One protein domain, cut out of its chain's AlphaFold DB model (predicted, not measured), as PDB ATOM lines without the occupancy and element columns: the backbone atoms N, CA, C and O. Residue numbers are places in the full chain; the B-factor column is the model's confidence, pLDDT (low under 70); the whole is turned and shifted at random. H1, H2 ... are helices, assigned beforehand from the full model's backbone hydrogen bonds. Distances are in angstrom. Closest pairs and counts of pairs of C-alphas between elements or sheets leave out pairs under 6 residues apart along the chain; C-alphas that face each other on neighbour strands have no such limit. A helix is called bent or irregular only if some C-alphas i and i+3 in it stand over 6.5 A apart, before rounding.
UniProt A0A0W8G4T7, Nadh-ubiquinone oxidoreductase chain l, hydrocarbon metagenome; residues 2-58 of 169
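AT A GLANCE: This is residues 2 to 58 of the 169 residues of the protein "Nadh-ubiquinone oxidoreductase chain l" of hydrocarbon metagenome (UniProt A0A0W8G4T7). What would one see first in this model? An open, stretched-out chain: H1 and the much longer H3 are two separate arms, joined by a loop that swings away through the short H2 and residues 20 to 33, and no helix touches another. What is it made of, and in which order? The printed part has 57 residues with three named helices, in the order H1, H2, H3, and no named strand; the class is all helix. How compact is it? The whole is extended, with a radius of gyration of the C-alphas of 17.1 A, and its C-alphas span 49 by 32 by 17 A, an outline that is only just flat.

IN THESE COORDINATES: Where does the first helix run? H1 holds residues 2 to 13, from C-alpha 2 at (-9.148, 12.231, 8.749) to C-alpha 13 at (-11.016, 25.774, 17.776), 16.4 A from first to last C-alpha. What follows it? H2 is a helix of four residues, 16 to 19, beginning with C-alpha 16 at (-19.280, 26.237, 21.638). Where is the longest helix? H3 holds residues 34 to 58 and measures 33.2 A from its first C-alpha to its last, C-alpha 58 at (16.175, 7.725, 27.164). It has a kink of 41 degrees near residue 52 and is irregular, with C-alphas 53 and 56 7.7 A apart.

HOW THE PARTS SIT: How do H1 and H2 stand to each other? They are close but not clearly touching; their closest C-alphas are those of Ile 11 and Leu 18, 7.4 A apart. Where is H3 in relation to these two? H3 is apart from H1, and it is apart from H2 too. What do the backbone N and O atoms show? In H1 every O i to N i+4 pair is within hydrogen-bond range, and in H3 19 of 21 are. H2 is too short for such a pair, but its one O i to N i+3 pair is within range.

THE WHOLE: How far does the printed part reach? The two C-alphas farthest apart are those of Pro 23 and Pro 56, at 50.2 A. Is it printed without a break, and which link is long? The printed part runs from residue 2 to 58 with no cut; the link from H1 to H2 is tight, and the link from H2 to H3, with 14 residues, is long. What stands free? Residues 2 to 15, of which 2 to 13 belong to H1, residues 20 to 25, and residues 28 to 58, of which 34 to 58 belong to H3, stand free. Where is confidence low? The mean pLDDT of the printed part is 89.6, and one residue, Pro 27, is under 70.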
ATOM      1  N   GLY A   2      -9.028  10.808   9.127       91.06
ATOM      2  CA  GLY A   2      -9.148  12.231   8.749       91.06
ATOM      3  C   GLY A   2     -10.409  12.946   9.255       91.06
ATOM      4  O   GLY A   2     -10.310  14.037   9.796       91.06
ATOM      5  N   LEU A   3     -11.585  12.312   9.167       92.75
ATOM      6  CA  LEU A   3     -12.847  12.919   9.620       92.75
ATOM      7  C   LEU A   3     -12.863  13.160  11.139       92.75
ATOM      8  O   LEU A   3     -13.242  14.231  11.594       92.75
ATOM      9  N   ALA A   4     -12.360  12.197  11.917       90.38
ATOM     10  CA  ALA A   4     -12.198  12.354  13.361       90.38
ATOM     11  C   ALA A   4     -11.189  13.463  13.709       90.38
ATOM     12  O   ALA A   4     -11.448  14.258  14.604       90.38
ATOM     13  N   ALA A   5     -10.077  13.569  12.971       93.31
ATOM     14  CA  ALA A   5      -9.104  14.643  13.167       93.31
ATOM     15  C   ALA A   5      -9.695  16.031  12.858       93.31
ATOM     16  O   ALA A   5      -9.481  16.966  13.626       93.31
ATOM     17  N   LEU A   6     -10.485  16.153  11.785       95.19
ATOM     18  CA  LEU A   6     -11.214  17.383  11.458       95.19
ATOM     19  C   LEU A   6     -12.233  17.743  12.542       95.19
ATOM     20  O   LEU A   6     -12.327  18.907  12.916       95.19
ATOM     21  N   ALA A   7     -12.949  16.756  13.087       91.06
ATOM     22  CA  ALA A   7     -13.860  16.974  14.206       91.06
ATOM     23  C   ALA A   7     -13.115  17.441  15.471       91.06
ATOM     24  O   ALA A   7     -13.552  18.397  16.105       91.06
ATOM     25  N   CYS A   8     -11.966  16.840  15.808       90.94
ATOM     26  CA  CYS A   8     -11.134  17.277  16.937       90.94
ATOM     27  C   CYS A   8     -10.625  18.710  16.759       90.94
ATOM     28  O   CYS A   8     -10.692  19.503  17.697       90.94
ATOM     29  N   LEU A   9     -10.142  19.055  15.562       92.69
ATOM     30  CA  LEU A   9      -9.702  20.414  15.258       92.69
ATOM     31  C   LEU A   9     -10.875  21.400  15.358       92.69
ATOM     32  O   LEU A   9     -10.749  22.442  15.993       92.69
ATOM     33  N   GLY A  10     -12.027  21.045  14.782       92.75
ATOM     34  CA  GLY A  10     -13.237  21.863  14.812       92.75
ATOM     35  C   GLY A  10     -13.731  22.136  16.232       92.75
ATOM     36  O   GLY A  10     -13.959  23.290  16.576       92.75
ATOM     37  N   ILE A  11     -13.824  21.104  17.075       89.50
ATOM     38  CA  ILE A  11     -14.252  21.241  18.478       89.50
ATOM     39  C   ILE A  11     -13.189  21.976  19.312       89.50
ATOM     40  O   ILE A  11     -13.538  22.747  20.200       89.50
ATOM     41  N   GLY A  12     -11.898  21.776  19.030       86.38
ATOM     42  CA  GLY A  12     -10.811  22.461  19.736       86.38
ATOM     43  C   GLY A  12     -10.743  23.961  19.442       86.38
ATOM     44  O   GLY A  12     -10.495  24.752  20.348       86.38
ATOM     45  N   VAL A  13     -10.986  24.360  18.189       88.25
ATOM     46  CA  VAL A  13     -11.016  25.774  17.776       88.25
ATOM     47  C   VAL A  13     -12.345  26.435  18.152       88.25
ATOM     48  O   VAL A  13     -12.360  27.588  18.577       88.25
ATOM     49  N   TYR A  14     -13.458  25.710  18.022       88.06
ATOM     50  CA  TYR A  14     -14.800  26.198  18.322       88.06
ATOM     51  C   TYR A  14     -15.531  25.226  19.267       88.06
ATOM     52  O   TYR A  14     -16.308  24.383  18.813       88.06
ATOM     53  N   PRO A  15     -15.320  25.339  20.594       86.25
ATOM     54  CA  PRO A  15     -15.899  24.419  21.581       86.25
ATOM     55  C   PRO A  15     -17.384  24.682  21.859       86.25
ATOM     56  O   PRO A  15     -18.042  23.912  22.558       86.25
ATOM     57  N   TRP A  16     -17.939  25.765  21.312       85.44
ATOM     58  CA  TRP A  16     -19.280  26.237  21.638       85.44
ATOM     59  C   TRP A  16     -20.426  25.250  21.355       85.44
ATOM     60  O   TRP A  16     -21.318  25.142  22.197       85.44
ATOM     61  N   PRO A  17     -20.390  24.439  20.279       87.94
ATOM     62  CA  PRO A  17     -21.380  23.388  20.055       87.94
ATOM     63  C   PRO A  17     -21.414  22.348  21.180       87.94
ATOM     64  O   PRO A  17     -22.478  21.825  21.496       87.94
ATOM     65  N   LEU A  18     -20.266  22.061  21.805       85.06
ATOM     66  CA  LEU A  18     -20.186  21.122  22.921       85.06
ATOM     67  C   LEU A  18     -20.769  21.740  24.195       85.06
ATOM     68  O   LEU A  18     -21.489  21.076  24.935       85.06
ATOM     69  N   TYR A  19     -20.489  23.020  24.433       85.25
ATOM     70  CA  TYR A  19     -20.983  23.714  25.619       85.25
ATOM     71  C   TYR A  19     -22.494  23.967  25.578       85.25
ATOM     72  O   TYR A  19     -23.133  23.913  26.623       85.25
ATOM     73  N   ALA A  20     -23.082  24.142  24.391       87.88
ATOM     74  CA  ALA A  20     -24.531  24.270  24.217       87.88
ATOM     75  C   ALA A  20     -25.321  23.002  24.603       87.88
ATOM     76  O   ALA A  20     -26.516  23.080  24.872       87.88
ATOM     77  N   LEU A  21     -24.665  21.838  24.630       89.56
ATOM     78  CA  LEU A  21     -25.274  20.564  25.026       89.56
ATOM     79  C   LEU A  21     -25.197  20.312  26.537       89.56
ATOM     80  O   LEU A  21     -25.788  19.346  27.025       89.56
ATOM     81  N   MET A  22     -24.446  21.126  27.283       86.62
ATOM     82  CA  MET A  22     -24.265  20.901  28.712       86.62
ATOM     83  C   MET A  22     -25.520  21.331  29.491       86.62
ATOM     84  O   MET A  22     -26.034  22.424  29.269       86.62
ATOM     85  N   PRO A  23     -26.004  20.510  30.444       88.38
ATOM     86  CA  PRO A  23     -27.180  20.832  31.259       88.38
ATOM     87  C   PRO A  23     -26.923  21.927  32.310       88.38
ATOM     88  O   PRO A  23     -27.859  22.390  32.955       88.38
ATOM     89  N   TYR A  24     -25.666  22.339  32.488       85.50
ATOM     90  CA  TYR A  24     -25.242  23.390  33.410       85.50
ATOM     91  C   TYR A  24     -24.521  24.496  32.644       85.50
ATOM     92  O   TYR A  24     -23.918  24.239  31.599       85.50
ATOM     93  N   THR A  25     -24.545  25.716  33.184       79.00
ATOM     94  CA  THR A  25     -23.861  26.867  32.590       79.00
ATOM     95  C   THR A  25     -22.382  26.554  32.403       79.00
ATOM     96  O   THR A  25     -21.693  26.173  33.352       79.00
ATOM     97  N   ALA A  26     -21.900  26.696  31.168       72.06
ATOM     98  CA  ALA A  26     -20.492  26.509  30.871       72.06
ATOM     99  C   ALA A  26     -19.658  27.466  31.742       72.06
ATOM    100  O   ALA A  26     -20.007  28.644  31.841       72.06
ATOM    101  N   PRO A  27     -18.580  26.989  32.388       69.12
ATOM    102  CA  PRO A  27     -17.707  27.868  33.149       69.12
ATOM    103  C   PRO A  27     -17.120  28.944  32.226       69.12
ATOM    104  O   PRO A  27     -16.796  28.653  31.073       69.12
ATOM    105  N   GLU A  28     -16.936  30.167  32.738       73.75
ATOM    106  CA  GLU A  28     -16.211  31.252  32.056       73.75
ATOM    107  C   GLU A  28     -14.711  30.914  31.975       73.75
ATOM    108  O   GLU A  28     -13.847  31.495  32.633       73.75
ATOM    109  N   PHE A  29     -14.379  29.892  31.195       75.06
ATOM    110  CA  PHE A  29     -13.008  29.525  30.920       75.06
ATOM    111  C   PHE A  29     -12.509  30.374  29.761       75.06
ATOM    112  O   PHE A  29     -12.868  30.147  28.609       75.06
ATOM    113  N   VAL A  30     -11.657  31.348  30.069       79.50
ATOM    114  CA  VAL A  30     -10.955  32.125  29.050       79.50
ATOM    115  C   VAL A  30      -9.596  31.447  28.788       79.50
ATOM    116  O   VAL A  30      -8.694  31.544  29.627       79.50
ATOM    117  N   PRO A  31      -9.430  30.716  27.665       75.25
ATOM    118  CA  PRO A  31      -8.223  29.932  27.389       75.25
ATOM    119  C   PRO A  31      -6.973  30.800  27.212       75.25
ATOM    120  O   PRO A  31      -5.893  30.435  27.669       75.25
ATOM    121  N   PHE A  32      -7.122  31.971  26.592       81.88
ATOM    122  CA  PHE A  32      -6.009  32.826  26.173       81.88
ATOM    123  C   PHE A  32      -5.694  33.941  27.177       81.88
ATOM    124  O   PHE A  32      -5.516  35.098  26.805       81.88
ATOM    125  N   LEU A  33      -5.624  33.602  28.466       89.81
ATOM    126  CA  LEU A  33      -5.064  34.523  29.459       89.81
ATOM    127  C   LEU A  33      -3.535  34.520  29.363       89.81
ATOM    128  O   LEU A  33      -2.954  33.432  29.326       89.81
ATOM    129  N   PRO A  34      -2.867  35.687  29.435       93.06
ATOM    130  CA  PRO A  34      -1.408  35.767  29.407       93.06
ATOM    131  C   PRO A  34      -0.736  34.809  30.397       93.06
ATOM    132  O   PRO A  34       0.138  34.049  30.001       93.06
ATOM    133  N   GLY A  35      -1.223  34.749  31.644       93.56
ATOM    134  CA  GLY A  35      -0.676  33.852  32.669       93.56
ATOM    135  C   GLY A  35      -0.852  32.355  32.373       93.56
ATOM    136  O   GLY A  35      -0.014  31.548  32.758       93.56
ATOM    137  N   ARG A  36      -1.921  31.959  31.662       89.81
ATOM    138  CA  ARG A  36      -2.104  30.559  31.238       89.81
ATOM    139  C   ARG A  36      -1.141  30.212  30.112       89.81
ATOM    140  O   ARG A  36      -0.551  29.138  30.115       89.81
ATOM    141  N   ILE A  37      -0.984  31.132  29.164       94.12
ATOM    142  CA  ILE A  37      -0.094  30.962  28.020       94.12
ATOM    143  C   ILE A  37       1.351  30.825  28.509       94.12
ATOM    144  O   ILE A  37       2.019  29.863  28.136       94.12
ATOM    145  N   THR A  38       1.813  31.716  29.393       96.31
ATOM    146  CA  THR A  38       3.169  31.641  29.957       96.31
ATOM    147  C   THR A  38       3.391  30.344  30.722       96.31
ATOM    148  O   THR A  38       4.382  29.675  30.463       96.31
ATOM    149  N   ALA A  39       2.442  29.920  31.563       94.88
ATOM    150  CA  ALA A  39       2.557  28.660  32.299       94.88
ATOM    151  C   ALA A  39       2.679  27.438  31.368       94.88
ATOM    152  O   ALA A  39       3.470  26.531  31.626       94.88
ATOM    153  N   VAL A  40       1.927  27.409  30.261       94.94
ATOM    154  CA  VAL A  40       2.029  26.330  29.263       94.94
ATOM    155  C   VAL A  40       3.372  26.378  28.531       94.94
ATOM    156  O   VAL A  40       3.985  25.329  28.332       94.94
ATOM    157  N   PHE A  41       3.856  27.566  28.159       96.62
ATOM    158  CA  PHE A  41       5.177  27.717  27.543       96.62
ATOM    159  C   PHE A  41       6.309  27.307  28.487       96.62
ATOM    160  O   PHE A  41       7.222  26.610  28.055       96.62
ATOM    161  N   GLU A  42       6.240  27.687  29.762       97.06
ATOM    162  CA  GLU A  42       7.201  27.292  30.794       97.06
ATOM    163  C   GLU A  42       7.209  25.775  30.987       97.06
ATOM    164  O   GLU A  42       8.275  25.160  30.963       97.06
ATOM    165  N   LEU A  43       6.029  25.154  31.094       97.00
ATOM    166  CA  LEU A  43       5.903  23.702  31.206       97.00
ATOM    167  C   LEU A  43       6.495  22.993  29.982       97.00
ATOM    168  O   LEU A  43       7.228  22.013  30.129       97.00
ATOM    169  N   LEU A  44       6.207  23.494  28.777       97.19
ATOM    170  CA  LEU A  44       6.719  22.928  27.531       97.19
ATOM    171  C   LEU A  44       8.241  23.089  27.418       97.19
ATOM    172  O   LEU A  44       8.933  22.133  27.065       97.19
ATOM    173  N   ALA A  45       8.767  24.271  27.742       97.62
ATOM    174  CA  ALA A  45      10.198  24.550  27.732       97.62
ATOM    175  C   ALA A  45      10.938  23.683  28.757       97.62
ATOM    176  O   ALA A  45      11.971  23.096  28.433       97.62
ATOM    177  N   PHE A  46      10.389  23.536  29.964       97.31
ATOM    178  CA  PHE A  46      10.968  22.696  31.008       97.31
ATOM    179  C   PHE A  46      10.920  21.206  30.649       97.31
ATOM    180  O   PHE A  46      11.914  20.503  30.824       97.31
ATOM    181  N   ALA A  47       9.814  20.721  30.076       96.75
ATOM    182  CA  ALA A  47       9.721  19.352  29.569       96.75
ATOM    183  C   ALA A  47      10.738  19.096  28.442       96.75
ATOM    184  O   ALA A  47      11.432  18.077  28.458       96.75
ATOM    185  N   GLY A  48      10.878  20.035  27.501       95.69
ATOM    186  CA  GLY A  48      11.881  19.974  26.437       95.69
ATOM    187  C   GLY A  48      13.314  19.958  26.976       95.69
ATOM    188  O   GLY A  48      14.128  19.142  26.541       95.69
ATOM    189  N   LEU A  49      13.608  20.799  27.973       96.69
ATOM    190  CA  LEU A  49      14.895  20.825  28.668       96.69
ATOM    191  C   LEU A  49      15.183  19.495  29.374       96.69
ATOM    192  O   LEU A  49      16.273  18.947  29.221       96.69
ATOM    193  N   PHE A  50      14.211  18.950  30.107       96.12
ATOM    194  CA  PHE A  50      14.355  17.659  30.777       96.12
ATOM    195  C   PHE A  50      14.656  16.545  29.772       96.12
ATOM    196  O   PHE A  50      15.593  15.774  29.974       96.12
ATOM    197  N   PHE A  51      13.934  16.498  28.648       94.06
ATOM    198  CA  PHE A  51      14.230  15.563  27.562       94.06
ATOM    199  C   PHE A  51      15.653  15.738  27.033       94.06
ATOM    200  O   PHE A  51      16.367  14.743  26.936       94.06
ATOM    201  N   ALA A  52      16.089  16.970  26.748       94.25
ATOM    202  CA  ALA A  52      17.440  17.249  26.260       94.25
ATOM    203  C   ALA A  52      18.526  16.769  27.241       94.25
ATOM    204  O   ALA A  52      19.507  16.155  26.818       94.25
ATOM    205  N   LEU A  53      18.323  16.977  28.547       95.81
ATOM    206  CA  LEU A  53      19.229  16.507  29.600       95.81
ATOM    207  C   LEU A  53      19.226  14.974  29.744       95.81
ATOM    208  O   LEU A  53      20.274  14.377  29.985       95.81
ATOM    209  N   TYR A  54      18.072  14.322  29.568       95.00
ATOM    210  CA  TYR A  54      17.901  12.875  29.758       95.00
ATOM    211  C   TYR A  54      18.052  12.034  28.482       95.00
ATOM    212  O   TYR A  54      17.954  10.806  28.558       95.00
ATOM    213  N   VAL A  55      18.374  12.629  27.327       92.19
ATOM    214  CA  VAL A  55      18.728  11.914  26.080       92.19
ATOM    215  C   VAL A  55      19.640  10.690  26.300       92.19
ATOM    216  O   VAL A  55      19.321   9.634  25.745       92.19
ATOM    217  N   PRO A  56      20.738  10.738  27.089       88.69
ATOM    218  CA  PRO A  56      21.597   9.564  27.279       88.69
ATOM    219  C   PRO A  56      20.903   8.396  27.997       88.69
ATOM    220  O   PRO A  56      21.234   7.240  27.732       88.69
ATOM    221  N   VAL A  57      19.930   8.677  28.868       89.25
ATOM    222  CA  VAL A  57      19.151   7.666  29.604       89.25
ATOM    223  C   VAL A  57      17.998   7.136  28.751       89.25
ATOM    224  O   VAL A  57      17.749   5.933  28.725       89.25
ATOM    225  N   LEU A  58      17.327   8.026  28.020       87.56
ATOM    226  CA  LEU A  58      16.175   7.725  27.164       87.56
ATOM    227  C   LEU A  58      16.564   7.035  25.847       87.56
ATOM    228  O   LEU A  58      15.700   6.620  25.071       87.56
TER     229      LEU A  58